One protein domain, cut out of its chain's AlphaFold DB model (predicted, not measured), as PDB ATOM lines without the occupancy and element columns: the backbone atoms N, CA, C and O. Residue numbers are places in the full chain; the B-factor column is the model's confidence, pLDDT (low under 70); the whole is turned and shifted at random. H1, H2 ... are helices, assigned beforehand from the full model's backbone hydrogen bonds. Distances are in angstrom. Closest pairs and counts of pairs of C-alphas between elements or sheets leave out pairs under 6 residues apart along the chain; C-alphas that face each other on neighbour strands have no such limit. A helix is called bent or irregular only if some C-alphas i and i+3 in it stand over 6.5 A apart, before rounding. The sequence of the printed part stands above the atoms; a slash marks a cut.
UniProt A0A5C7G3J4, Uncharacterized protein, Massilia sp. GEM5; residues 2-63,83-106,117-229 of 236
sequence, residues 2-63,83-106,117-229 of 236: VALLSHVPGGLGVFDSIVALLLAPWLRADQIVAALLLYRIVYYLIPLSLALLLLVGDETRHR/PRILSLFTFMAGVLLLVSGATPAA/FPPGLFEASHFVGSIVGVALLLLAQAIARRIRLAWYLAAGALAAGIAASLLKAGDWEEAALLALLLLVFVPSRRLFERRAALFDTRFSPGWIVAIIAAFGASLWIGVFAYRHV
ATOM      1  N   VAL A   2      43.689  12.508   2.861       55.59
ATOM      2  CA  VAL A   2      44.083  13.614   1.951       55.59
ATOM      3  C   VAL A   2      43.052  13.910   0.842       55.59
ATOM      4  O   VAL A   2      42.754  15.069   0.580       55.59
ATOM      5  N   ALA A   3      42.419  12.886   0.257       51.38
ATOM      6  CA  ALA A   3      41.381  13.064  -0.771       51.38
ATOM      7  C   ALA A   3      40.061  13.689  -0.259       51.38
ATOM      8  O   ALA A   3      39.299  14.228  -1.052       51.38
ATOM      9  N   LEU A   4      39.782  13.624   1.051       56.38
ATOM     10  CA  LEU A   4      38.613  14.276   1.662       56.38
ATOM     11  C   LEU A   4      38.893  15.755   1.958       56.38
ATOM     12  O   LEU A   4      37.987  16.579   1.886       56.38
ATOM     13  N   LEU A   5      40.152  16.095   2.249       60.19
ATOM     14  CA  LEU A   5      40.589  17.470   2.497       60.19
ATOM     15  C   LEU A   5      40.631  18.308   1.212       60.19
ATOM     16  O   LEU A   5      40.322  19.495   1.254       60.19
ATOM     17  N   SER A   6      40.945  17.702   0.060       55.50
ATOM     18  CA  SER A   6      41.069  18.421  -1.216       55.50
ATOM     19  C   SER A   6      39.739  18.810  -1.877       55.50
ATOM     20  O   SER A   6      39.766  19.497  -2.893       55.50
ATOM     21  N   HIS A   7      38.586  18.383  -1.337       49.97
ATOM     22  CA  HIS A   7      37.242  18.650  -1.885       49.97
ATOM     23  C   HIS A   7      37.059  18.300  -3.376       49.97
ATOM     24  O   HIS A   7      36.077  18.700  -4.000       49.97
ATOM     25  N   VAL A   8      37.965  17.508  -3.957       53.22
ATOM     26  CA  VAL A   8      37.828  17.049  -5.338       53.22
ATOM     27  C   VAL A   8      36.732  15.981  -5.360       53.22
ATOM     28  O   VAL A   8      36.889  14.943  -4.704       53.22
ATOM     29  N   PRO A   9      35.615  16.194  -6.079       45.59
ATOM     30  CA  PRO A   9      34.510  15.245  -6.092       45.59
ATOM     31  C   PRO A   9      35.001  13.873  -6.578       45.59
ATOM     32  O   PRO A   9      35.546  13.735  -7.673       45.59
ATOM     33  N   GLY A  10      34.847  12.858  -5.721       56.50
ATOM     34  CA  GLY A  10      35.262  11.476  -5.987       56.50
ATOM     35  C   GLY A  10      36.738  11.155  -5.723       56.50
ATOM     36  O   GLY A  10      37.149  10.036  -6.014       56.50
ATOM     37  N   GLY A  11      37.540  12.090  -5.195       57.50
ATOM     38  CA  GLY A  11      38.974  11.869  -4.942       57.50
ATOM     39  C   GLY A  11      39.811  11.654  -6.212       57.50
ATOM     40  O   GLY A  11      40.952  11.190  -6.123       57.50
ATOM     41  N   LEU A  12      39.238  11.977  -7.379       55.47
ATOM     42  CA  LEU A  12      39.837  11.793  -8.699       55.47
ATOM     43  C   LEU A  12      41.182  12.527  -8.772       55.47
ATOM     44  O   LEU A  12      41.281  13.697  -8.407       55.47
ATOM     45  N   GLY A  13      42.231  11.831  -9.206       63.38
ATOM     46  CA  GLY A  13      43.574  12.395  -9.338       63.38
ATOM     47  C   GLY A  13      44.389  12.401  -8.044       63.38
ATOM     48  O   GLY A  13      45.527  11.947  -8.066       63.38
ATOM     49  N   VAL A  14      43.841  12.833  -6.903       72.94
ATOM     50  CA  VAL A  14      44.607  12.861  -5.635       72.94
ATOM     51  C   VAL A  14      44.846  11.453  -5.096       72.94
ATOM     52  O   VAL A  14      45.972  11.114  -4.742       72.94
ATOM     53  N   PHE A  15      43.807  10.615  -5.058       77.00
ATOM     54  CA  PHE A  15      43.958   9.222  -4.636       77.00
ATOM     55  C   PHE A  15      44.870   8.451  -5.596       77.00
ATOM     56  O   PHE A  15      45.827   7.821  -5.154       77.00
ATOM     57  N   ASP A  16      44.608   8.568  -6.901       78.44
ATOM     58  CA  ASP A  16      45.355   7.846  -7.936       78.44
ATOM     59  C   ASP A  16      46.843   8.212  -7.908       78.44
ATOM     60  O   ASP A  16      47.689   7.328  -7.967       78.44
ATOM     61  N   SER A  17      47.168   9.502  -7.751       77.38
ATOM     62  CA  SER A  17      48.559   9.969  -7.717       77.38
ATOM     63  C   SER A  17      49.293   9.502  -6.467       77.38
ATOM     64  O   SER A  17      50.451   9.113  -6.561       77.38
ATOM     65  N   ILE A  18      48.637   9.506  -5.300       82.94
ATOM     66  CA  ILE A  18      49.250   9.036  -4.047       82.94
ATOM     67  C   ILE A  18      49.512   7.533  -4.118       82.94
ATOM     68  O   ILE A  18      50.607   7.089  -3.788       82.94
ATOM     69  N   VAL A  19      48.530   6.750  -4.571       81.44
ATOM     70  CA  VAL A  19      48.699   5.303  -4.738       81.44
ATOM     71  C   VAL A  19      49.780   5.021  -5.778       81.44
ATOM     72  O   VAL A  19      50.651   4.195  -5.525       81.44
ATOM     73  N   ALA A  20      49.797   5.746  -6.899       84.25
ATOM     74  CA  ALA A  20      50.838   5.593  -7.905       84.25
ATOM     75  C   ALA A  20      52.231   5.929  -7.359       84.25
ATOM     76  O   ALA A  20      53.152   5.155  -7.574       84.25
ATOM     77  N   LEU A  21      52.387   7.017  -6.601       85.56
ATOM     78  CA  LEU A  21      53.654   7.394  -5.962       85.56
ATOM     79  C   LEU A  21      54.134   6.360  -4.938       85.56
ATOM     80  O   LEU A  21      55.321   6.055  -4.888       85.56
ATOM     81  N   LEU A  22      53.223   5.811  -4.131       86.75
ATOM     82  CA  LEU A  22      53.559   4.816  -3.110       86.75
ATOM     83  C   LEU A  22      53.922   3.455  -3.712       86.75
ATOM     84  O   LEU A  22      54.767   2.752  -3.161       86.75
ATOM     85  N   LEU A  23      53.282   3.078  -4.821       85.75
ATOM     86  CA  LEU A  23      53.500   1.794  -5.490       85.75
ATOM     87  C   LEU A  23      54.580   1.863  -6.579       85.75
ATOM     88  O   LEU A  23      55.115   0.817  -6.936       85.75
ATOM     89  N   ALA A  24      54.948   3.054  -7.062       86.38
ATOM     90  CA  ALA A  24      55.994   3.260  -8.069       86.38
ATOM     91  C   ALA A  24      57.342   2.575  -7.762       86.38
ATOM     92  O   ALA A  24      57.976   2.116  -8.710       86.38
ATOM     93  N   PRO A  25      57.800   2.448  -6.496       89.06
ATOM     94  CA  PRO A  25      59.033   1.720  -6.189       89.06
ATOM     95  C   PRO A  25      58.922   0.198  -6.372       89.06
ATOM     96  O   PRO A  25      59.939  -0.476  -6.496       89.06
ATOM     97  N   TRP A  26      57.705  -0.350  -6.346       87.00
ATOM     98  CA  TRP A  26      57.446  -1.791  -6.248       87.00
ATOM     99  C   TRP A  26      56.842  -2.374  -7.526       87.00
ATOM    100  O   TRP A  26      56.984  -3.564  -7.794       87.00
ATOM    101  N   LEU A  27      56.133  -1.550  -8.295       86.56
ATOM    102  CA  LEU A  27      55.329  -1.964  -9.436       86.56
ATOM    103  C   LEU A  27      55.605  -1.063 -10.635       86.56
ATOM    104  O   LEU A  27      55.851   0.137 -10.508       86.56
ATOM    105  N   ARG A  28      55.511  -1.647 -11.828       86.50
ATOM    106  CA  ARG A  28      55.610  -0.894 -13.079       86.50
ATOM    107  C   ARG A  28      54.352  -0.049 -13.298       86.50
ATOM    108  O   ARG A  28      53.263  -0.414 -12.854       86.50
ATOM    109  N   ALA A  29      54.484   1.061 -14.028       78.06
ATOM    110  CA  ALA A  29      53.389   2.007 -14.260       78.06
ATOM    111  C   ALA A  29      52.137   1.357 -14.883       78.06
ATOM    112  O   ALA A  29      51.017   1.685 -14.495       78.06
ATOM    113  N   ASP A  30      52.312   0.393 -15.789       73.19
ATOM    114  CA  ASP A  30      51.226  -0.377 -16.400       73.19
ATOM    115  C   ASP A  30      50.421  -1.182 -15.366       73.19
ATOM    116  O   ASP A  30      49.188  -1.169 -15.383       73.19
ATOM    117  N   GLN A  31      51.105  -1.808 -14.406       78.75
ATOM    118  CA  GLN A  31      50.481  -2.603 -13.345       78.75
ATOM    119  C   GLN A  31      49.720  -1.722 -12.348       78.75
ATOM    120  O   GLN A  31      48.633  -2.083 -11.899       78.75
ATOM    121  N   ILE A  32      50.261  -0.543 -12.040       81.31
ATOM    122  CA  ILE A  32      49.625   0.436 -11.151       81.31
ATOM    123  C   ILE A  32      48.329   0.962 -11.776       81.31
ATOM    124  O   ILE A  32      47.292   0.991 -11.111       81.31
ATOM    125  N   VAL A  33      48.360   1.340 -13.059       75.50
ATOM    126  CA  VAL A  33      47.169   1.819 -13.778       75.50
ATOM    127  C   VAL A  33      46.105   0.723 -13.853       75.50
ATOM    128  O   VAL A  33      44.940   0.988 -13.552       75.50
ATOM    129  N   ALA A  34      46.493  -0.515 -14.175       74.00
ATOM    130  CA  ALA A  34      45.571  -1.648 -14.204       74.00
ATOM    131  C   ALA A  34      44.924  -1.909 -12.831       74.00
ATOM    132  O   ALA A  34      43.707  -2.077 -12.744       74.00
ATOM    133  N   ALA A  35      45.706  -1.875 -11.747       78.38
ATOM    134  CA  ALA A  35      45.204  -2.062 -10.388       78.38
ATOM    135  C   ALA A  35      44.233  -0.949  -9.960       78.38
ATOM    136  O   ALA A  35      43.189  -1.231  -9.370       78.38
ATOM    137  N   LEU A  36      44.531   0.311 -10.295       78.56
ATOM    138  CA  LEU A  36      43.651   1.450 -10.014       78.56
ATOM    139  C   LEU A  36      42.331   1.372 -10.791       78.56
ATOM    140  O   LEU A  36      41.269   1.680 -10.242       78.56
ATOM    141  N   LEU A  37      42.375   0.937 -12.053       75.00
ATOM    142  CA  LEU A  37      41.174   0.700 -12.854       75.00
ATOM    143  C   LEU A  37      40.333  -0.443 -12.276       75.00
ATOM    144  O   LEU A  37      39.126  -0.276 -12.099       75.00
ATOM    145  N   LEU A  38      40.959  -1.562 -11.909       78.38
ATOM    146  CA  LEU A  38      40.267  -2.694 -11.292       78.38
ATOM    147  C   LEU A  38      39.618  -2.297  -9.962       78.38
ATOM    148  O   LEU A  38      38.447  -2.595  -9.729       78.38
ATOM    149  N   TYR A  39      40.340  -1.551  -9.122       78.12
ATOM    150  CA  TYR A  39      39.799  -0.982  -7.890       78.12
ATOM    151  C   TYR A  39      38.536  -0.155  -8.163       78.12
ATOM    152  O   TYR A  39      37.530  -0.321  -7.475       78.12
ATOM    153  N   ARG A  40      38.537   0.683  -9.208       75.19
ATOM    154  CA  ARG A  40      37.370   1.498  -9.588       75.19
ATOM    155  C   ARG A  40      36.195   0.657 -10.064       75.19
ATOM    156  O   ARG A  40      35.054   0.954  -9.709       75.19
ATOM    157  N   ILE A  41      36.456  -0.397 -10.829       74.44
ATOM    158  CA  ILE A  41      35.411  -1.326 -11.259       74.44
ATOM    159  C   ILE A  41      34.747  -1.957 -10.031       74.44
ATOM    160  O   ILE A  41      33.527  -1.890  -9.883       74.44
ATOM    161  N   VAL A  42      35.550  -2.482  -9.106       75.88
ATOM    162  CA  VAL A  42      35.048  -3.212  -7.938       75.88
ATOM    163  C   VAL A  42      34.363  -2.298  -6.922       75.88
ATOM    164  O   VAL A  42      33.301  -2.648  -6.418       75.88
ATOM    165  N   TYR A  43      34.924  -1.125  -6.627       71.44
ATOM    166  CA  TYR A  43      34.414  -0.250  -5.565       71.44
ATOM    167  C   TYR A  43      33.402   0.798  -6.031       71.44
ATOM    168  O   TYR A  43      32.627   1.285  -5.211       71.44
ATOM    169  N   TYR A  44      33.378   1.155  -7.318       66.50
ATOM    170  CA  TYR A  44      32.459   2.176  -7.829       66.50
ATOM    171  C   TYR A  44      31.447   1.593  -8.812       66.50
ATOM    172  O   TYR A  44      30.251   1.809  -8.628       66.50
ATOM    173  N   LEU A  45      31.877   0.836  -9.830       70.19
ATOM    174  CA  LEU A  45      30.941   0.316 -10.837       70.19
ATOM    175  C   LEU A  45      30.043  -0.803 -10.300       70.19
ATOM    176  O   LEU A  45      28.837  -0.771 -10.556       70.19
ATOM    177  N   ILE A  46      30.584  -1.773  -9.554       73.50
ATOM    178  CA  ILE A  46      29.772  -2.878  -9.013       73.50
ATOM    179  C   ILE A  46      28.699  -2.356  -8.036       73.50
ATOM    180  O   ILE A  46      27.522  -2.645  -8.251       73.50
ATOM    181  N   PRO A  47      29.012  -1.528  -7.019       71.56
ATOM    182  CA  PRO A  47      27.985  -1.036  -6.104       71.56
ATOM    183  C   PRO A  47      26.965  -0.130  -6.798       71.56
ATOM    184  O   PRO A  47      25.775  -0.202  -6.498       71.56
ATOM    185  N   LEU A  48      27.402   0.687  -7.765       70.75
ATOM    186  CA  LEU A  48      26.506   1.557  -8.528       70.75
ATOM    187  C   LEU A  48      25.547   0.753  -9.419       70.75
ATOM    188  O   LEU A  48      24.363   1.081  -9.498       70.75
ATOM    189  N   SER A  49      26.035  -0.303 -10.072       70.00
ATOM    190  CA  SER A  49      25.194  -1.195 -10.876       70.00
ATOM    191  C   SER A  49      24.213  -1.983 -10.003       70.00
ATOM    192  O   SER A  49      23.031  -2.043 -10.338       70.00
ATOM    193  N   LEU A  50      24.646  -2.481  -8.839       75.25
ATOM    194  CA  LEU A  50      23.767  -3.134  -7.866       75.25
ATOM    195  C   LEU A  50      22.669  -2.186  -7.363       75.25
ATOM    196  O   LEU A  50      21.491  -2.542  -7.373       75.25
ATOM    197  N   ALA A  51      23.032  -0.961  -6.977       74.56
ATOM    198  CA  ALA A  51      22.077   0.049  -6.534       74.56
ATOM    199  C   ALA A  51      21.042   0.371  -7.622       74.56
ATOM    200  O   ALA A  51      19.859   0.528  -7.326       74.56
ATOM    201  N   LEU A  52      21.464   0.420  -8.889       66.62
ATOM    202  CA  LEU A  52      20.569   0.655 -10.017       66.62
ATOM    203  C   LEU A  52      19.614  -0.521 -10.260       66.62
ATOM    204  O   LEU A  52      18.425  -0.299 -10.489       66.62
ATOM    205  N   LEU A  53      20.112  -1.757 -10.184       72.19
ATOM    206  CA  LEU A  53      19.283  -2.961 -10.292       72.19
ATOM    207  C   LEU A  53      18.220  -2.993  -9.201       72.19
ATOM    208  O   LEU A  53      17.054  -3.252  -9.491       72.19
ATOM    209  N   LEU A  54      18.611  -2.688  -7.961       75.69
ATOM    210  CA  LEU A  54      17.688  -2.608  -6.835       75.69
ATOM    211  C   LEU A  54      16.670  -1.485  -7.038       75.69
ATOM    212  O   LEU A  54      15.486  -1.730  -6.864       75.69
ATOM    213  N   LEU A  55      17.094  -0.295  -7.475       68.00
ATOM    214  CA  LEU A  55      16.203   0.845  -7.708       68.00
ATOM    215  C   LEU A  55      15.154   0.556  -8.794       68.00
ATOM    216  O   LEU A  55      13.971   0.833  -8.620       68.00
ATOM    217  N   VAL A  56      15.577  -0.020  -9.919       66.31
ATOM    218  CA  VAL A  56      14.671  -0.372 -11.021       66.31
ATOM    219  C   VAL A  56      13.799  -1.581 -10.659       66.31
ATOM    220  O   VAL A  56      12.612  -1.621 -10.995       66.31
ATOM    221  N   GLY A  57      14.354  -2.555  -9.935       70.69
ATOM    222  CA  GLY A  57      13.614  -3.685  -9.371       70.69
ATOM    223  C   GLY A  57      12.537  -3.239  -8.377       70.69
ATOM    224  O   GLY A  57      11.409  -3.728  -8.409       70.69
ATOM    225  N   ASP A  58      12.851  -2.249  -7.551       67.50
ATOM    226  CA  ASP A  58      11.924  -1.646  -6.603       67.50
ATOM    227  C   ASP A  58      10.790  -0.913  -7.327       67.50
ATOM    228  O   ASP A  58       9.612  -1.155  -7.056       67.50
ATOM    229  N   GLU A  59      11.128  -0.111  -8.343       63.09
ATOM    230  CA  GLU A  59      10.146   0.617  -9.145       63.09
ATOM    231  C   GLU A  59       9.218  -0.324  -9.934       63.09
ATOM    232  O   GLU A  59       8.062   0.008 -10.204       63.09
ATOM    233  N   THR A  60       9.689  -1.517 -10.302       63.50
ATOM    234  CA  THR A  60       8.868  -2.524 -10.995       63.50
ATOM    235  C   THR A  60       7.974  -3.318 -10.044       63.50
ATOM    236  O   THR A  60       6.821  -3.568 -10.397       63.50
ATOM    237  N   ARG A  61       8.442  -3.643  -8.830       59.41
ATOM    238  CA  ARG A  61       7.650  -4.335  -7.793       59.41
ATOM    239  C   ARG A  61       6.576  -3.439  -7.167       59.41
ATOM    240  O   ARG A  61       5.439  -3.875  -7.001       59.41
ATOM    241  N   HIS A  62       6.880  -2.166  -6.913       53.59
ATOM    242  CA  HIS A  62       5.946  -1.215  -6.294       53.59
ATOM    243  C   HIS A  62       4.842  -0.700  -7.239       53.59
ATOM    244  O   HIS A  62       3.912  -0.020  -6.806       53.59
ATOM    245  N   ARG A  63       4.872  -1.067  -8.529       56.69
ATOM    246  CA  ARG A  63       3.833  -0.702  -9.515       56.69
ATOM    247  C   ARG A  63       2.498  -1.432  -9.322       56.69
ATOM    248  O   ARG A  63       1.485  -0.925  -9.801       56.69
ATOM    249  N   PRO A  83      17.122   8.561 -15.926       80.75
ATOM    250  CA  PRO A  83      17.579   8.721 -17.314       80.75
ATOM    251  C   PRO A  83      19.011   9.256 -17.451       80.75
ATOM    252  O   PRO A  83      19.684   8.948 -18.432       80.75
ATOM    253  N   ARG A  84      19.497  10.048 -16.480       81.69
ATOM    254  CA  ARG A  84      20.893  10.523 -16.464       81.69
ATOM    255  C   ARG A  84      21.848   9.387 -16.128       81.69
ATOM    256  O   ARG A  84      22.886   9.262 -16.765       81.69
ATOM    257  N   ILE A  85      21.470   8.550 -15.168       81.81
ATOM    258  CA  ILE A  85      22.247   7.376 -14.777       81.81
ATOM    259  C   ILE A  85      22.285   6.371 -15.935       81.81
ATOM    260  O   ILE A  85      23.364   5.959 -16.344       81.81
ATOM    261  N   LEU A  86      21.139   6.059 -16.549       84.81
ATOM    262  CA  LEU A  86      21.071   5.183 -17.726       84.81
ATOM    263  C   LEU A  86      21.908   5.712 -18.892       84.81
ATOM    264  O   LEU A  86      22.601   4.942 -19.548       84.81
ATOM    265  N   SER A  87      21.871   7.023 -19.136       88.31
ATOM    266  CA  SER A  87      22.715   7.682 -20.135       88.31
ATOM    267  C   SER A  87      24.204   7.489 -19.841       88.31
ATOM    268  O   SER A  87      24.942   7.074 -20.731       88.31
ATOM    269  N   LEU A  88      24.632   7.713 -18.595       87.12
ATOM    270  CA  LEU A  88      26.018   7.519 -18.172       87.12
ATOM    271  C   LEU A  88      26.476   6.069 -18.370       87.12
ATOM    272  O   LEU A  88      27.537   5.836 -18.941       87.12
ATOM    273  N   PHE A  89      25.671   5.095 -17.948       86.75
ATOM    274  CA  PHE A  89      25.989   3.679 -18.140       86.75
ATOM    275  C   PHE A  89      26.004   3.271 -19.613       86.75
ATOM    276  O   PHE A  89      26.880   2.518 -20.021       86.75
ATOM    277  N   THR A  90      25.088   3.805 -20.425       90.25
ATOM    278  CA  THR A  90      25.078   3.563 -21.878       90.25
ATOM    279  C   THR A  90      26.332   4.135 -22.537       90.25
ATOM    280  O   THR A  90      26.946   3.473 -23.367       90.25
ATOM    281  N   PHE A  91      26.759   5.333 -22.128       89.38
ATOM    282  CA  PHE A  91      28.012   5.925 -22.590       89.38
ATOM    283  C   PHE A  91      29.209   5.057 -22.196       89.38
ATOM    284  O   PHE A  91      30.038   4.728 -23.035       89.38
ATOM    285  N   MET A  92      29.272   4.629 -20.936       86.50
ATOM    286  CA  MET A  92      30.372   3.813 -20.429       86.50
ATOM    287  C   MET A  92      30.435   2.435 -21.104       86.50
ATOM    288  O   MET A  92      31.524   1.973 -21.422       86.50
ATOM    289  N   ALA A  93      29.286   1.826 -21.412       87.81
ATOM    290  CA  ALA A  93      29.208   0.618 -22.233       87.81
ATOM    291  C   ALA A  93      29.716   0.854 -23.667       87.81
ATOM    292  O   ALA A  93      30.426   0.015 -24.215       87.81
ATOM    293  N   GLY A  94      29.409   2.014 -24.258       89.31
ATOM    294  CA  GLY A  94      29.954   2.416 -25.556       89.31
ATOM    295  C   GLY A  94      31.477   2.569 -25.547       89.31
ATOM    296  O   GLY A  94      32.150   2.073 -26.447       89.31
ATOM    297  N   VAL A  95      32.032   3.195 -24.501       86.38
ATOM    298  CA  VAL A  95      33.488   3.301 -24.298       86.38
ATOM    299  C   VAL A  95      34.113   1.919 -24.136       86.38
ATOM    300  O   VAL A  95      35.132   1.641 -24.758       86.38
ATOM    301  N   LEU A  96      33.497   1.048 -23.335       86.38
ATOM    302  CA  LEU A  96      33.977  -0.311 -23.103       86.38
ATOM    303  C   LEU A  96      34.080  -1.098 -24.414       86.38
ATOM    304  O   LEU A  96      35.123  -1.685 -24.676       86.38
ATOM    305  N   LEU A  97      33.055  -1.041 -25.270       85.00
ATOM    306  CA  LEU A  97      33.077  -1.702 -26.580       85.00
ATOM    307  C   LEU A  97      34.144  -1.132 -27.525       85.00
ATOM    308  O   LEU A  97      34.794  -1.888 -28.242       85.00
ATOM    309  N   LEU A  98      34.367   0.185 -27.509       85.00
ATOM    310  CA  LEU A  98      35.434   0.812 -28.293       85.00
ATOM    311  C   LEU A  98      36.829   0.390 -27.820       85.00
ATOM    312  O   LEU A  98      37.674   0.034 -28.637       85.00
ATOM    313  N   VAL A  99      37.060   0.389 -26.505       79.81
ATOM    314  CA  VAL A  99      38.342  -0.012 -25.906       79.81
ATOM    315  C   VAL A  99      38.593  -1.511 -26.085       79.81
ATOM    316  O   VAL A  99      39.713  -1.913 -26.390       79.81
ATOM    317  N   SER A 100      37.554  -2.338 -25.968       77.00
ATOM    318  CA  SER A 100      37.605  -3.767 -26.298       77.00
ATOM    319  C   SER A 100      37.907  -4.013 -27.781       77.00
ATOM    320  O   SER A 100      38.593  -4.970 -28.143       77.00
ATOM    321  N   GLY A 101      37.425  -3.130 -28.658       73.75
ATOM    322  CA  GLY A 101      37.851  -3.078 -30.052       73.75
ATOM    323  C   GLY A 101      39.336  -2.698 -30.188       73.75
ATOM    324  O   GLY A 101      40.130  -3.303 -30.890       73.75
ATOM    325  N   ALA A 102      39.786  -1.686 -29.464       68.81
ATOM    326  CA  ALA A 102      41.159  -1.207 -29.602       68.81
ATOM    327  C   ALA A 102      42.220  -2.151 -29.001       68.81
ATOM    328  O   ALA A 102      43.397  -2.048 -29.350       68.81
ATOM    329  N   THR A 103      41.832  -3.044 -28.089       63.41
ATOM    330  CA  THR A 103      42.752  -3.958 -27.406       63.41
ATOM    331  C   THR A 103      42.893  -5.267 -28.189       63.41
ATOM    332  O   THR A 103      41.889  -5.918 -28.487       63.41
ATOM    333  N   PRO A 104      44.126  -5.690 -28.540       56.56
ATOM    334  CA  PRO A 104      44.349  -7.000 -29.132       56.56
ATOM    335  C   PRO A 104      43.831  -8.046 -28.152       56.56
ATOM    336  O   PRO A 104      44.321  -8.120 -27.022       56.56
ATOM    337  N   ALA A 105      42.832  -8.831 -28.561       54.84
ATOM    338  CA  ALA A 105      42.354  -9.950 -27.766       54.84
ATOM    339  C   ALA A 105      43.573 -10.823 -27.461       54.84
ATOM    340  O   ALA A 105      44.179 -11.396 -28.372       54.84
ATOM    341  N   ALA A 106      44.010 -10.848 -26.201       47.09
ATOM    342  CA  ALA A 106      45.129 -11.675 -25.803       47.09
ATOM    343  C   ALA A 106      44.728 -13.110 -26.144       47.09
ATOM    344  O   ALA A 106      43.836 -13.671 -25.512       47.09
ATOM    345  N   PHE A 117      34.757 -22.084 -36.316       54.88
ATOM    346  CA  PHE A 117      34.404 -20.748 -36.811       54.88
ATOM    347  C   PHE A 117      35.442 -20.187 -37.800       54.88
ATOM    348  O   PHE A 117      36.625 -20.122 -37.463       54.88
ATOM    349  N   PRO A 118      35.016 -19.745 -39.002       67.94
ATOM    350  CA  PRO A 118      35.869 -19.037 -39.952       67.94
ATOM    351  C   PRO A 118      36.544 -17.808 -39.323       67.94
ATOM    352  O   PRO A 118      35.868 -17.040 -38.635       67.94
ATOM    353  N   PRO A 119      37.829 -17.544 -39.612       62.19
ATOM    354  CA  PRO A 119      38.560 -16.408 -39.042       62.19
ATOM    355  C   PRO A 119      37.881 -15.048 -39.301       62.19
ATOM    356  O   PRO A 119      37.870 -14.189 -38.423       62.19
ATOM    357  N   GLY A 120      37.197 -14.885 -40.441       62.91
ATOM    358  CA  GLY A 120      36.470 -13.651 -40.774       62.91
ATOM    359  C   GLY A 120      35.272 -13.326 -39.865       62.91
ATOM    360  O   GLY A 120      34.873 -12.167 -39.779       62.91
ATOM    361  N   LEU A 121      34.703 -14.304 -39.146       68.50
ATOM    362  CA  LEU A 121      33.606 -14.048 -38.198       68.50
ATOM    363  C   LEU A 121      34.082 -13.314 -36.936       68.50
ATOM    364  O   LEU A 121      33.326 -12.514 -36.380       68.50
ATOM    365  N   PHE A 122      35.330 -13.523 -36.512       70.12
ATOM    366  CA  PHE A 122      35.905 -12.833 -35.354       70.12
ATOM    367  C   PHE A 122      36.216 -11.365 -35.671       70.12
ATOM    368  O   PHE A 122      35.847 -10.479 -34.900       70.12
ATOM    369  N   GLU A 123      36.801 -11.092 -36.840       71.31
ATOM    370  CA  GLU A 123      37.066  -9.727 -37.322       71.31
ATOM    371  C   GLU A 123      35.772  -8.933 -37.536       71.31
ATOM    372  O   GLU A 123      35.657  -7.783 -37.102       71.31
ATOM    373  N   ALA A 124      34.755  -9.562 -38.135       75.75
ATOM    374  CA  ALA A 124      33.450  -8.939 -38.327       75.75
ATOM    375  C   ALA A 124      32.774  -8.604 -36.989       75.75
ATOM    376  O   ALA A 124      32.264  -7.497 -36.820       75.75
ATOM    377  N   SER A 125      32.807  -9.521 -36.016       77.62
ATOM    378  CA  SER A 125      32.225  -9.296 -34.683       77.62
ATOM    379  C   SER A 125      32.910  -8.142 -33.957       77.62
ATOM    380  O   SER A 125      32.253  -7.316 -33.323       77.62
ATOM    381  N   HIS A 126      34.226  -8.036 -34.108       78.94
ATOM    382  CA  HIS A 126      35.018  -6.957 -33.547       78.94
ATOM    383  C   HIS A 126      34.669  -5.587 -34.162       78.94
ATOM    384  O   HIS A 126      34.434  -4.612 -33.444       78.94
ATOM    385  N   PHE A 127      34.557  -5.521 -35.491       82.69
ATOM    386  CA  PHE A 127      34.127  -4.317 -36.202       82.69
ATOM    387  C   PHE A 127      32.697  -3.900 -35.823       82.69
ATOM    388  O   PHE A 127      32.439  -2.729 -35.531       82.69
ATOM    389  N   VAL A 128      31.776  -4.867 -35.750       86.62
ATOM    390  CA  VAL A 128      30.393  -4.647 -35.304       86.62
ATOM    391  C   VAL A 128      30.363  -4.131 -33.865       86.62
ATOM    392  O   VAL A 128      29.643  -3.173 -33.589       86.62
ATOM    393  N   GLY A 129      31.178  -4.689 -32.967       86.88
ATOM    394  CA  GLY A 129      31.317  -4.215 -31.589       86.88
ATOM    395  C   GLY A 129      31.716  -2.739 -31.513       86.88
ATOM    396  O   GLY A 129      31.100  -1.977 -30.769       86.88
ATOM    397  N   SER A 130      32.659  -2.299 -32.352       85.81
ATOM    398  CA  SER A 130      33.064  -0.888 -32.438       85.81
ATOM    399  C   SER A 130      31.934   0.020 -32.946       85.81
ATOM    400  O   SER A 130      31.640   1.047 -32.328       85.81
ATOM    401  N   ILE A 131      31.222  -0.384 -34.009       90.00
ATOM    402  CA  ILE A 131      30.051   0.356 -34.522       90.00
ATOM    403  C   ILE A 131      28.980   0.496 -33.440       90.00
ATOM    404  O   ILE A 131      28.447   1.588 -33.222       90.00
ATOM    405  N   VAL A 132      28.670  -0.602 -32.749       93.00
ATOM    406  CA  VAL A 132      27.717  -0.610 -31.637       93.00
ATOM    407  C   VAL A 132      28.204   0.309 -30.518       93.00
ATOM    408  O   VAL A 132      27.415   1.099 -30.001       93.00
ATOM    409  N   GLY A 133      29.496   0.275 -30.187       89.94
ATOM    410  CA  GLY A 133      30.109   1.158 -29.199       89.94
ATOM    411  C   GLY A 133      29.878   2.636 -29.517       89.94
ATOM    412  O   GLY A 133      29.333   3.368 -28.688       89.94
ATOM    413  N   VAL A 134      30.183   3.062 -30.748       89.62
ATOM    414  CA  VAL A 134      29.909   4.431 -31.222       89.62
ATOM    415  C   VAL A 134      28.417   4.753 -31.153       89.62
ATOM    416  O   VAL A 134      28.038   5.823 -30.668       89.62
ATOM    417  N   ALA A 135      27.553   3.837 -31.594       91.06
ATOM    418  CA  ALA A 135      26.111   4.041 -31.545       91.06
ATOM    419  C   ALA A 135      25.624   4.284 -30.106       91.06
ATOM    420  O   ALA A 135      24.855   5.217 -29.872       91.06
ATOM    421  N   LEU A 136      26.113   3.517 -29.126       90.94
ATOM    422  CA  LEU A 136      25.783   3.703 -27.710       90.94
ATOM    423  C   LEU A 136      26.278   5.054 -27.168       90.94
ATOM    424  O   LEU A 136      25.525   5.715 -26.447       90.94
ATOM    425  N   LEU A 137      27.476   5.518 -27.555       90.12
ATOM    426  CA  LEU A 137      27.966   6.856 -27.184       90.12
ATOM    427  C   LEU A 137      27.034   7.968 -27.680       90.12
ATOM    428  O   LEU A 137      26.697   8.886 -26.930       90.12
ATOM    429  N   LEU A 138      26.588   7.876 -28.936       88.81
ATOM    430  CA  LEU A 138      25.677   8.853 -29.534       88.81
ATOM    431  C   LEU A 138      24.288   8.799 -28.882       88.81
ATOM    432  O   LEU A 138      23.684   9.833 -28.572       88.81
ATOM    433  N   LEU A 139      23.787   7.590 -28.626       89.69
ATOM    434  CA  LEU A 139      22.480   7.366 -28.014       89.69
ATOM    435  C   LEU A 139      22.442   7.783 -26.545       89.69
ATOM    436  O   LEU A 139      21.388   8.223 -26.084       89.69
ATOM    437  N   ALA A 140      23.566   7.745 -25.823       88.94
ATOM    438  CA  ALA A 140      23.651   8.188 -24.434       88.94
ATOM    439  C   ALA A 140      23.084   9.603 -24.241       88.94
ATOM    440  O   ALA A 140      22.299   9.838 -23.316       88.94
ATOM    441  N   GLN A 141      23.379  10.541 -25.147       84.69
ATOM    442  CA  GLN A 141      22.816  11.889 -25.070       84.69
ATOM    443  C   GLN A 141      21.293  11.887 -25.285       84.69
ATOM    444  O   GLN A 141      20.546  12.581 -24.589       84.69
ATOM    445  N   ALA A 142      20.816  11.123 -26.266       84.62
ATOM    446  CA  ALA A 142      19.397  11.039 -26.585       84.62
ATOM    447  C   ALA A 142      18.584  10.407 -25.436       84.62
ATOM    448  O   ALA A 142      17.458  10.831 -25.151       84.62
ATOM    449  N   ILE A 143      19.203   9.473 -24.708       84.25
ATOM    450  CA  ILE A 143      18.685   8.868 -23.479       84.25
ATOM    451  C   ILE A 143      18.590   9.910 -22.359       84.25
ATOM    452  O   ILE A 143      17.533  10.040 -21.736       84.25
ATOM    453  N   ALA A 144      19.628  10.731 -22.155       83.62
ATOM    454  CA  ALA A 144      19.594  11.816 -21.168       83.62
ATOM    455  C   ALA A 144      18.453  12.816 -21.435       83.62
ATOM    456  O   ALA A 144      17.892  13.396 -20.503       83.62
ATOM    457  N   ARG A 145      18.077  12.994 -22.709       79.88
ATOM    458  CA  ARG A 145      16.966  13.854 -23.152       79.88
ATOM    459  C   ARG A 145      15.598  13.162 -23.173       79.88
ATOM    460  O   ARG A 145      14.616  13.807 -23.545       79.88
ATOM    461  N   ARG A 146      15.514  11.896 -22.743       82.50
ATOM    462  CA  ARG A 146      14.278  11.094 -22.650       82.50
ATOM    463  C   ARG A 146      13.577  10.873 -24.001       82.50
ATOM    464  O   ARG A 146      12.347  10.821 -24.059       82.50
ATOM    465  N   ILE A 147      14.344  10.759 -25.089       83.06
ATOM    466  CA  ILE A 147      13.797  10.564 -26.440       83.06
ATOM    467  C   ILE A 147      13.310   9.120 -26.614       83.06
ATOM    468  O   ILE A 147      14.059   8.172 -26.397       83.06
ATOM    469  N   ARG A 148      12.065   8.943 -27.071       83.12
ATOM    470  CA  ARG A 148      11.442   7.617 -27.240       83.12
ATOM    471  C   ARG A 148      12.194   6.701 -28.206       83.12
ATOM    472  O   ARG A 148      12.361   5.521 -27.923       83.12
ATOM    473  N   LEU A 149      12.637   7.240 -29.342       84.94
ATOM    474  CA  LEU A 149      13.366   6.468 -30.353       84.94
ATOM    475  C   LEU A 149      14.734   6.005 -29.836       84.94
ATOM    476  O   LEU A 149      15.164   4.901 -30.153       84.94
ATOM    477  N   ALA A 150      15.368   6.803 -28.970       86.75
ATOM    478  CA  ALA A 150      16.642   6.450 -28.357       86.75
ATOM    479  C   ALA A 150      16.541   5.170 -27.527       86.75
ATOM    480  O   ALA A 150      17.495   4.405 -27.488       86.75
ATOM    481  N   TRP A 151      15.382   4.908 -26.914       88.19
ATOM    482  CA  TRP A 151      15.183   3.682 -26.151       88.19
ATOM    483  C   TRP A 151      15.245   2.431 -27.037       88.19
ATOM    484  O   TRP A 151      15.956   1.488 -26.709       88.19
ATOM    485  N   TYR A 152      14.547   2.439 -28.180       89.31
ATOM    486  CA  TYR A 152      14.548   1.301 -29.107       89.31
ATOM    487  C   TYR A 152      15.920   1.088 -29.738       89.31
ATOM    488  O   TYR A 152      16.394  -0.042 -29.799       89.31
ATOM    489  N   LEU A 153      16.564   2.175 -30.172       90.81
ATOM    490  CA  LEU A 153      17.893   2.098 -30.770       90.81
ATOM    491  C   LEU A 153      18.936   1.622 -29.758       90.81
ATOM    492  O   LEU A 153      19.778   0.810 -30.112       90.81
ATOM    493  N   ALA A 154      18.860   2.069 -28.501       90.88
ATOM    494  CA  ALA A 154      19.785   1.625 -27.464       90.88
ATOM    495  C   ALA A 154      19.544   0.166 -27.079       90.88
ATOM    496  O   ALA A 154      20.503  -0.584 -26.969       90.88
ATOM    497  N   ALA A 155      18.290  -0.274 -26.948       90.88
ATOM    498  CA  ALA A 155      17.984  -1.681 -26.700       90.88
ATOM    499  C   ALA A 155      18.478  -2.584 -27.847       90.88
ATOM    500  O   ALA A 155      19.081  -3.623 -27.590       90.88
ATOM    501  N   GLY A 156      18.276  -2.162 -29.101       93.50
ATOM    502  CA  GLY A 156      18.788  -2.866 -30.277       93.50
ATOM    503  C   GLY A 156      20.317  -2.892 -30.330       93.50
ATOM    504  O   GLY A 156      20.898  -3.946 -30.562       93.50
ATOM    505  N   ALA A 157      20.970  -1.763 -30.049       93.12
ATOM    506  CA  ALA A 157      22.425  -1.670 -29.989       93.12
ATOM    507  C   ALA A 157      23.005  -2.543 -28.865       93.12
ATOM    508  O   ALA A 157      23.950  -3.282 -29.107       93.12
ATOM    509  N   LEU A 158      22.414  -2.539 -27.666       91.62
ATOM    510  CA  LEU A 158      22.831  -3.416 -26.566       91.62
ATOM    511  C   LEU A 158      22.675  -4.895 -26.940       91.62
ATOM    512  O   LEU A 158      23.597  -5.669 -26.711       91.62
ATOM    513  N   ALA A 159      21.559  -5.289 -27.562       92.81
ATOM    514  CA  ALA A 159      21.359  -6.660 -28.031       92.81
ATOM    515  C   ALA A 159      22.380  -7.068 -29.110       92.81
ATOM    516  O   ALA A 159      22.944  -8.159 -29.041       92.81
ATOM    517  N   ALA A 160      22.660  -6.179 -30.068       91.69
ATOM    518  CA  ALA A 160      23.687  -6.394 -31.084       91.69
ATOM    519  C   ALA A 160      25.090  -6.498 -30.467       91.69
ATOM    520  O   ALA A 160      25.866  -7.358 -30.869       91.69
ATOM    521  N   GLY A 161      25.395  -5.675 -29.459       88.88
ATOM    522  CA  GLY A 161      26.647  -5.734 -28.705       88.88
ATOM    523  C   GLY A 161      26.812  -7.049 -27.947       88.88
ATOM    524  O   GLY A 161      27.868  -7.657 -28.030       88.88
ATOM    525  N   ILE A 162      25.755  -7.545 -27.290       88.00
ATOM    526  CA  ILE A 162      25.764  -8.864 -26.632       88.00
ATOM    527  C   ILE A 162      26.070  -9.961 -27.655       88.00
ATOM    528  O   ILE A 162      26.938 -10.794 -27.415       88.00
ATOM    529  N   ALA A 163      25.386  -9.952 -28.803       88.38
ATOM    530  CA  ALA A 163      25.630 -10.930 -29.859       88.38
ATOM    531  C   ALA A 163      27.074 -10.850 -30.383       88.38
ATOM    532  O   ALA A 163      27.732 -11.880 -30.498       88.38
ATOM    533  N   ALA A 164      27.589  -9.643 -30.633       85.69
ATOM    534  CA  ALA A 164      28.959  -9.428 -31.090       85.69
ATOM    535  C   ALA A 164      30.002  -9.917 -30.067       85.69
ATOM    536  O   ALA A 164      30.916 -10.645 -30.447       85.69
ATOM    537  N   SER A 165      29.844  -9.600 -28.776       83.00
ATOM    538  CA  SER A 165      30.758 -10.054 -27.715       83.00
ATOM    539  C   SER A 165      30.713 -11.576 -27.509       83.00
ATOM    540  O   SER A 165      31.747 -12.199 -27.273       83.00
ATOM    541  N   LEU A 166      29.545 -12.213 -27.661       81.69
ATOM    542  CA  LEU A 166      29.439 -13.678 -27.606       81.69
ATOM    543  C   LEU A 166      30.138 -14.355 -28.796       81.69
ATOM    544  O   LEU A 166      30.775 -15.393 -28.623       81.69
ATOM    545  N   LEU A 167      30.053 -13.759 -29.990       76.19
ATOM    546  CA  LEU A 167      30.699 -14.270 -31.204       76.19
ATOM    547  C   LEU A 167      32.224 -14.060 -31.210       76.19
ATOM    548  O   LEU A 167      32.939 -14.828 -31.850       76.19
ATOM    549  N   LYS A 168      32.744 -13.084 -30.456       67.00
ATOM    550  CA  LYS A 168      34.172 -12.713 -30.372       67.00
ATOM    551  C   LYS A 168      35.060 -13.710 -29.584       67.00
ATOM    552  O   LYS A 168      36.120 -13.342 -29.107       67.00
ATOM    553  N   ALA A 169      34.684 -14.989 -29.499       57.09
ATOM    554  CA  ALA A 169      35.368 -16.045 -28.724       57.09
ATOM    555  C   ALA A 169      35.146 -16.008 -27.195       57.09
ATOM    556  O   ALA A 169      35.994 -16.457 -26.426       57.09
ATOM    557  N   GLY A 170      33.966 -15.569 -26.751       54.91
ATOM    558  CA  GLY A 170      33.569 -15.687 -25.348       54.91
ATOM    559  C   GLY A 170      34.054 -14.538 -24.470       54.91
ATOM    560  O   GLY A 170      34.515 -14.773 -23.355       54.91
ATOM    561  N   ASP A 171      33.884 -13.296 -24.923       67.75
ATOM    562  CA  ASP A 171      33.951 -12.121 -24.045       67.75
ATOM    563  C   ASP A 171      32.680 -12.069 -23.167       67.75
ATOM    564  O   ASP A 171      31.822 -11.186 -23.276       67.75
ATOM    565  N   TRP A 172      32.520 -13.078 -22.298       71.31
ATOM    566  CA  TRP A 172      31.354 -13.250 -21.422       71.31
ATOM    567  C   TRP A 172      31.189 -12.071 -20.467       71.31
ATOM    568  O   TRP A 172      30.067 -11.760 -20.077       71.31
ATOM    569  N   GLU A 173      32.287 -11.411 -20.097       70.44
ATOM    570  CA  GLU A 173      32.287 -10.238 -19.221       70.44
ATOM    571  C   GLU A 173      31.552  -9.062 -19.875       70.44
ATOM    572  O   GLU A 173      30.667  -8.456 -19.267       70.44
ATOM    573  N   GLU A 174      31.844  -8.783 -21.146       79.12
ATOM    574  CA  GLU A 174      31.205  -7.712 -21.913       79.12
ATOM    575  C   GLU A 174      29.741  -8.034 -22.182       79.12
ATOM    576  O   GLU A 174      28.860  -7.207 -21.940       79.12
ATOM    577  N   ALA A 175      29.472  -9.268 -22.617       83.19
ATOM    578  CA  ALA A 175      28.121  -9.744 -22.858       83.19
ATOM    579  C   ALA A 175      27.274  -9.689 -21.577       83.19
ATOM    580  O   ALA A 175      26.126  -9.248 -21.625       83.19
ATOM    581  N   ALA A 176      27.832 -10.066 -20.421       79.56
ATOM    582  CA  ALA A 176      27.150  -9.995 -19.133       79.56
ATOM    583  C   ALA A 176      26.866  -8.548 -18.711       79.56
ATOM    584  O   ALA A 176      25.751  -8.251 -18.283       79.56
ATOM    585  N   LEU A 177      27.830  -7.635 -18.869       82.31
ATOM    586  CA  LEU A 177      27.639  -6.212 -18.565       82.31
ATOM    587  C   LEU A 177      26.571  -5.574 -19.463       82.31
ATOM    588  O   LEU A 177      25.693  -4.861 -18.971       82.31
ATOM    589  N   LEU A 178      26.604  -5.855 -20.768       85.56
ATOM    590  CA  LEU A 178      25.607  -5.365 -21.719       85.56
ATOM    591  C   LEU A 178      24.225  -5.978 -21.461       85.56
ATOM    592  O   LEU A 178      23.225  -5.264 -21.529       85.56
ATOM    593  N   ALA A 179      24.155  -7.265 -21.112       85.94
ATOM    594  CA  ALA A 179      22.913  -7.940 -20.740       85.94
ATOM    595  C   ALA A 179      22.318  -7.363 -19.454       85.94
ATOM    596  O   ALA A 179      21.115  -7.102 -19.392       85.94
ATOM    597  N   LEU A 180      23.154  -7.094 -18.449       83.56
ATOM    598  CA  LEU A 180      22.742  -6.438 -17.215       83.56
ATOM    599  C   LEU A 180      22.168  -5.051 -17.502       83.56
ATOM    600  O   LEU A 180      21.081  -4.710 -17.035       83.56
ATOM    601  N   LEU A 181      22.875  -4.266 -18.317       85.31
ATOM    602  CA  LEU A 181      22.415  -2.945 -18.713       85.31
ATOM    603  C   LEU A 181      21.090  -3.035 -19.475       85.31
ATOM    604  O   LEU A 181      20.170  -2.286 -19.158       85.31
ATOM    605  N   LEU A 182      20.947  -3.983 -20.407       87.50
ATOM    606  CA  LEU A 182      19.709  -4.222 -21.149       87.50
ATOM    607  C   LEU A 182      18.541  -4.588 -20.219       87.50
ATOM    608  O   LEU A 182      17.457  -4.022 -20.366       87.50
ATOM    609  N   LEU A 183      18.757  -5.455 -19.224       84.25
ATOM    610  CA  LEU A 183      17.747  -5.825 -18.223       84.25
ATOM    611  C   LEU A 183      17.241  -4.614 -17.432       84.25
ATOM    612  O   LEU A 183      16.042  -4.497 -17.186       84.25
ATOM    613  N   VAL A 184      18.130  -3.684 -17.080       81.12
ATOM    614  CA  VAL A 184      17.768  -2.414 -16.427       81.12
ATOM    615  C   VAL A 184      17.053  -1.469 -17.406       81.12
ATOM    616  O   VAL A 184      16.136  -0.720 -17.044       81.12
ATOM    617  N   PHE A 185      17.451  -1.498 -18.675       81.81
ATOM    618  CA  PHE A 185      16.955  -0.597 -19.704       81.81
ATOM    619  C   PHE A 185      15.522  -0.927 -20.152       81.81
ATOM    620  O   PHE A 185      14.719  -0.018 -20.386       81.81
ATOM    621  N   VAL A 186      15.161  -2.213 -20.223       82.38
ATOM    622  CA  VAL A 186      13.837  -2.685 -20.670       82.38
ATOM    623  C   VAL A 186      12.658  -2.098 -19.862       82.38
ATOM    624  O   VAL A 186      11.764  -1.491 -20.464       82.38
ATOM    625  N   PRO A 187      12.615  -2.189 -18.515       77.25
ATOM    626  CA  PRO A 187      11.508  -1.650 -17.714       77.25
ATOM    627  C   PRO A 187      11.455  -0.113 -17.700       77.25
ATOM    628  O   PRO A 187      10.418   0.471 -17.355       77.25
ATOM    629  N   SER A 188      12.542   0.540 -18.122       76.25
ATOM    630  CA  SER A 188      12.704   1.994 -18.160       76.25
ATOM    631  C   SER A 188      12.008   2.664 -19.354       76.25
ATOM    632  O   SER A 188      11.998   3.890 -19.432       76.25
ATOM    633  N   ARG A 189      11.353   1.910 -20.257       76.56
ATOM    634  CA  ARG A 189      10.650   2.429 -21.457       76.56
ATOM    635  C   ARG A 189       9.712   3.607 -21.171       76.56
ATOM    636  O   ARG A 189       9.607   4.528 -21.977       76.56
ATOM    637  N   ARG A 190       9.032   3.587 -20.020       67.88
ATOM    638  CA  ARG A 190       8.068   4.626 -19.608       67.88
ATOM    639  C   ARG A 190       8.730   5.960 -19.238       67.88
ATOM    640  O   ARG A 190       8.048   6.969 -19.176       67.88
ATOM    641  N   LEU A 191      10.050   5.994 -19.036       70.69
ATOM    642  CA  LEU A 191      10.795   7.235 -18.795       70.69
ATOM    643  C   LEU A 191      11.049   8.032 -20.090       70.69
ATOM    644  O   LEU A 191      11.411   9.208 -20.022       70.69
ATOM    645  N   PHE A 192      10.853   7.412 -21.263       72.94
ATOM    646  CA  PHE A 192      11.173   7.958 -22.587       72.94
ATOM    647  C   PHE A 192       9.910   8.340 -23.366       72.94
ATOM    648  O   PHE A 192       9.604   7.800 -24.432       72.94
ATOM    649  N   GLU A 193       9.126   9.271 -22.828       67.56
ATOM    650  CA  GLU A 193       7.852   9.646 -23.451       67.56
ATOM    651  C   GLU A 193       7.996  10.710 -24.543       67.56
ATOM    652  O   GLU A 193       7.134  10.791 -25.426       67.56
ATOM    653  N   ARG A 194       9.097  11.476 -24.551       70.94
ATOM    654  CA  ARG A 194       9.282  12.612 -25.461       70.94
ATOM    655  C   ARG A 194       9.485  12.129 -26.899       70.94
ATOM    656  O   ARG A 194      10.468  11.456 -27.216       70.94
ATOM    657  N   ARG A 195       8.552  12.495 -27.784       63.78
ATOM    658  CA  ARG A 195       8.692  12.335 -29.238       63.78
ATOM    659  C   ARG A 195       9.452  13.551 -29.771       63.78
ATOM    660  O   ARG A 195       8.888  14.630 -29.875       63.78
ATOM    661  N   ALA A 196      10.741  13.383 -30.027       65.81
ATOM    662  CA  ALA A 196      11.579  14.355 -30.718       65.81
ATOM    663  C   ALA A 196      12.457  13.587 -31.710       65.81
ATOM    664  O   ALA A 196      12.868  12.460 -31.413       65.81
ATOM    665  N   ALA A 197      12.719  14.172 -32.877       61.88
ATOM    666  CA  ALA A 197      13.660  13.608 -33.833       61.88
ATOM    667  C   ALA A 197      15.080  13.655 -33.242       61.88
ATOM    668  O   ALA A 197      15.489  14.668 -32.674       61.88
ATOM    669  N   LEU A 198      15.825  12.550 -33.359       60.28
ATOM    670  CA  LEU A 198      17.180  12.398 -32.799       60.28
ATOM    671  C   LEU A 198      18.146  13.494 -33.273       60.28
ATOM    672  O   LEU A 198      19.001  13.929 -32.506       60.28
ATOM    673  N   PHE A 199      17.973  13.945 -34.515       57.44
ATOM    674  CA  PHE A 199      18.866  14.884 -35.195       57.44
ATOM    675  C   PHE A 199      18.433  16.349 -35.099       57.44
ATOM    676  O   PHE A 199      19.208  17.234 -35.433       57.44
ATOM    677  N   ASP A 200      17.228  16.614 -34.598       61.00
ATOM    678  CA  ASP A 200      16.684  17.976 -34.500       61.00
ATOM    679  C   ASP A 200      17.091  18.659 -33.177       61.00
ATOM    680  O   ASP A 200      16.935  19.859 -32.957       61.00
ATOM    681  N   THR A 201      17.675  17.885 -32.258       57.81
ATOM    682  CA  THR A 201      18.242  18.407 -31.015       57.81
ATOM    683  C   THR A 201      19.728  18.692 -31.182       57.81
ATOM    684  O   THR A 201      20.525  17.766 -31.317       57.81
ATOM    685  N   ARG A 202      20.120  19.968 -31.098       65.00
ATOM    686  CA  ARG A 202      21.533  20.379 -31.089       65.00
ATOM    687  C   ARG A 202      22.298  19.619 -29.999       65.00
ATOM    688  O   ARG A 202      21.879  19.606 -28.831       65.00
ATOM    689  N   PHE A 203      23.405  18.981 -30.376       65.75
ATOM    690  CA  PHE A 203      24.306  18.343 -29.422       65.75
ATOM    691  C   PHE A 203      24.803  19.382 -28.419       65.75
ATOM    692  O   PHE A 203      25.112  20.516 -28.781       65.75
ATOM    693  N   SER A 204      24.802  19.021 -27.134       77.81
ATOM    694  CA  SER A 204      25.366  19.926 -26.133       77.81
ATOM    695  C   SER A 204      26.885  19.936 -26.322       77.81
ATOM    696  O   SER A 204      27.449  18.850 -26.484       77.81
ATOM    697  N   PRO A 205      27.558  21.098 -26.255       77.06
ATOM    698  CA  PRO A 205      29.011  21.173 -26.398       77.06
ATOM    699  C   PRO A 205      29.759  20.180 -25.496       77.06
ATOM    700  O   PRO A 205      30.696  19.530 -25.946       77.06
ATOM    701  N   GLY A 206      29.284  19.967 -24.261       76.69
ATOM    702  CA  GLY A 206      29.894  19.011 -23.331       76.69
ATOM    703  C   GLY A 206      29.831  17.550 -23.795       76.69
ATOM    704  O   GLY A 206      30.778  16.801 -23.587       76.69
ATOM    705  N   TRP A 207      28.754  17.142 -24.473       78.00
ATOM    706  CA  TRP A 207      28.629  15.785 -25.017       78.00
ATOM    707  C   TRP A 207      29.509  15.573 -26.247       78.00
ATOM    708  O   TRP A 207      30.079  14.497 -26.397       78.00
ATOM    709  N   ILE A 208      29.657  16.597 -27.094       79.81
ATOM    710  CA  ILE A 208      30.579  16.554 -28.237       79.81
ATOM    711  C   ILE A 208      32.006  16.342 -27.728       79.81
ATOM    712  O   ILE A 208      32.686  15.431 -28.187       79.81
ATOM    713  N   VAL A 209      32.424  17.126 -26.729       81.81
ATOM    714  CA  VAL A 209      33.739  16.973 -26.091       81.81
ATOM    715  C   VAL A 209      33.901  15.572 -25.500       81.81
ATOM    716  O   VAL A 209      34.928  14.948 -25.731       81.81
ATOM    717  N   ALA A 210      32.891  15.041 -24.803       76.12
ATOM    718  CA  ALA A 210      32.948  13.693 -24.235       76.12
ATOM    719  C   ALA A 210      33.086  12.595 -25.308       76.12
ATOM    720  O   ALA A 210      33.890  11.684 -25.139       76.12
ATOM    721  N   ILE A 211      32.341  12.687 -26.414       80.69
ATOM    722  CA  ILE A 211      32.419  11.731 -27.530       80.69
ATOM    723  C   ILE A 211      33.794  11.804 -28.204       80.69
ATOM    724  O   ILE A 211      34.421  10.769 -28.412       80.69
ATOM    725  N   ILE A 212      34.283  13.013 -28.502       84.25
ATOM    726  CA  ILE A 212      35.607  13.216 -29.108       84.25
ATOM    727  C   ILE A 212      36.703  12.701 -28.175       84.25
ATOM    728  O   ILE A 212      37.609  12.010 -28.629       84.25
ATOM    729  N   ALA A 213      36.609  12.985 -26.875       81.00
ATOM    730  CA  ALA A 213      37.565  12.504 -25.885       81.00
ATOM    731  C   ALA A 213      37.551  10.973 -25.777       81.00
ATOM    732  O   ALA A 213      38.615  10.364 -25.771       81.00
ATOM    733  N   ALA A 214      36.374  10.341 -25.744       75.38
ATOM    734  CA  ALA A 214      36.243   8.886 -25.706       75.38
ATOM    735  C   ALA A 214      36.813   8.221 -26.966       75.38
ATOM    736  O   ALA A 214      37.582   7.266 -26.872       75.38
ATOM    737  N   PHE A 215      36.476   8.752 -28.143       79.38
ATOM    738  CA  PHE A 215      36.980   8.241 -29.413       79.38
ATOM    739  C   PHE A 215      38.496   8.444 -29.537       79.38
ATOM    740  O   PHE A 215      39.219   7.517 -29.891       79.38
ATOM    741  N   GLY A 216      38.994   9.628 -29.170       80.50
ATOM    742  CA  GLY A 216      40.420   9.947 -29.149       80.50
ATOM    743  C   GLY A 216      41.204   9.076 -28.169       80.50
ATOM    744  O   GLY A 216      42.261   8.565 -28.528       80.50
ATOM    745  N   ALA A 217      40.668   8.837 -26.970       75.81
ATOM    746  CA  ALA A 217      41.261   7.925 -25.996       75.81
ATOM    747  C   ALA A 217      41.301   6.487 -26.526       75.81
ATOM    748  O   ALA A 217      42.335   5.835 -26.422       75.81
ATOM    749  N   SER A 218      40.221   6.009 -27.150       74.88
ATOM    750  CA  SER A 218      40.186   4.677 -27.763       74.88
ATOM    751  C   SER A 218      41.202   4.534 -28.897       74.88
ATOM    752  O   SER A 218      41.889   3.519 -28.976       74.88
ATOM    753  N   LEU A 219      41.323   5.543 -29.765       80.62
ATOM    754  CA  LEU A 219      42.294   5.542 -30.858       80.62
ATOM    755  C   LEU A 219      43.727   5.574 -30.316       80.62
ATOM    756  O   LEU A 219      44.585   4.836 -30.792       80.62
ATOM    757  N   TRP A 220      43.975   6.393 -29.291       79.12
ATOM    758  CA  TRP A 220      45.268   6.470 -28.620       79.12
ATOM    759  C   TRP A 220      45.645   5.142 -27.955       79.12
ATOM    760  O   TRP A 220      46.766   4.680 -28.147       79.12
ATOM    761  N   ILE A 221      44.705   4.492 -27.256       72.50
ATOM    762  CA  ILE A 221      44.893   3.153 -26.676       72.50
ATOM    763  C   ILE A 221      45.207   2.136 -27.772       72.50
ATOM    764  O   ILE A 221      46.150   1.370 -27.613       72.50
ATOM    765  N   GLY A 222      44.476   2.155 -28.891       70.75
ATOM    766  CA  GLY A 222      44.736   1.264 -30.021       70.75
ATOM    767  C   GLY A 222      46.143   1.456 -30.579       70.75
ATOM    768  O   GLY A 222      46.927   0.517 -30.633       70.75
ATOM    769  N   VAL A 223      46.523   2.693 -30.907       74.25
ATOM    770  CA  VAL A 223      47.877   2.993 -31.400       74.25
ATOM    771  C   VAL A 223      48.943   2.583 -30.382       74.25
ATOM    772  O   VAL A 223      49.954   2.000 -30.762       74.25
ATOM    773  N   PHE A 224      48.732   2.854 -29.095       71.56
ATOM    774  CA  PHE A 224      49.670   2.492 -28.036       71.56
ATOM    775  C   PHE A 224      49.817   0.971 -27.875       71.56
ATOM    776  O   PHE A 224      50.941   0.476 -27.755       71.56
ATOM    777  N   ALA A 225      48.702   0.237 -27.916       64.06
ATOM    778  CA  ALA A 225      48.660  -1.217 -27.802       64.06
ATOM    779  C   ALA A 225      49.326  -1.905 -29.001       64.06
ATOM    780  O   ALA A 225      50.094  -2.845 -28.814       64.06
ATOM    781  N   TYR A 226      49.103  -1.401 -30.219       61.41
ATOM    782  CA  TYR A 226      49.733  -1.931 -31.431       61.41
ATOM    783  C   TYR A 226      51.194  -1.485 -31.607       61.41
ATOM    784  O   TYR A 226      51.954  -2.175 -32.275       61.41
ATOM    785  N   ARG A 227      51.633  -0.376 -30.989       56.66
ATOM    786  CA  ARG A 227      53.040   0.077 -31.051       56.66
ATOM    787  C   ARG A 227      54.020  -0.737 -30.203       56.66
ATOM    788  O   ARG A 227      55.215  -0.622 -30.441       56.66
ATOM    789  N   HIS A 228      53.541  -1.512 -29.227       52.28
ATOM    790  CA  HIS A 228      54.384  -2.360 -28.367       52.28
ATOM    791  C   HIS A 228      54.349  -3.842 -28.756       52.28
ATOM    792  O   HIS A 228      54.953  -4.667 -28.072       52.28
ATOM    793  N   VAL A 229      53.661  -4.196 -29.844       49.78
ATOM    794  CA  VAL A 229      53.916  -5.473 -30.503       49.78
ATOM    795  C   VAL A 229      55.194  -5.250 -31.291       49.78
ATOM    796  O   VAL A 229      55.174  -4.557 -32.309       49.78
TER     797      VAL A 229
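This is residues 2 to 63, 83 to 106 and 117 to 229 of the 236 residues of an uncharacterized protein of Massilia sp. GEM5 (UniProt A0A5C7G3J4). A bundle of five helices, H4 to H8, runs up and down, each against the one before it, with H4 in its middle. The long helix H3 passes along one side, touching the bundle at H7, and at its far end H2 folds back on it with short H1 beyond. The printed part has 199 residues with eight named helices, H1 to H8 in chain order, and no named strand: all helix. It is compact, with a radius of gyration of the C-alphas of 18.4 A and spans of 55 by 53 by 35 A.

H1 is residues 2 to 5, from C-alpha 2 at (44.083, 13.614, 1.951), and H2 14 to 23. H3, 29 to 63, is 49.9 A long. H4 is 83 to 102, H5 119 to 144, 38.4 A, H6 148 to 167, and H7 172 to 191. H8, 205 to 227, is 32.3 A long and ends at C-alpha 227 (53.040, 0.077, -31.051).

H1 touches H2, closest C-alphas Ala 3 and Val 14, 5.8 A. H2 and H3 form a hairpin at a steep tilt of 42 degrees, closest C-alphas Ala 20 and Ile 32, 6.2 A. H3 touches H7 with residues 52 to 60 alone, closest C-alphas Leu 53 and Val 184, 6.3 A. H4 touches H5, opposite ways at a shallow tilt of 25 degrees, C-alphas Gly 94 and Gly 133 being closest at 3.9 A. H6 forms hairpins with H5 and H7. H4 touches H8 with residues 95 to 102 alone, closest C-alphas Ala 102 and Gly 222, 4.4 A. H7 is irregular, C-alphas 187 and 190 being 7.4 A apart. Every O i to N i+4 pair is within hydrogen-bond range in H2, H4 and H8, but 28 of 31 in H3, 19 of 22 in H5, 15 of 16 in H6 and 11 of 16 in H7; H1 is too short for one.

The farthest C-alphas, Pro 25 and Arg 195, are 56.4 A apart. The printed part has two cuts: across the first, with 19 residues not printed, C-alphas 63 and 83 are 18.4 A apart, and across the second, with 10 residues not printed, C-alphas 106 and 117 are 17.8 A apart. The link H7 to H8 is long. Mean pLDDT of the printed part is 75.9; 52 residues are under 70, among them 2 to 13 and 195 to 203.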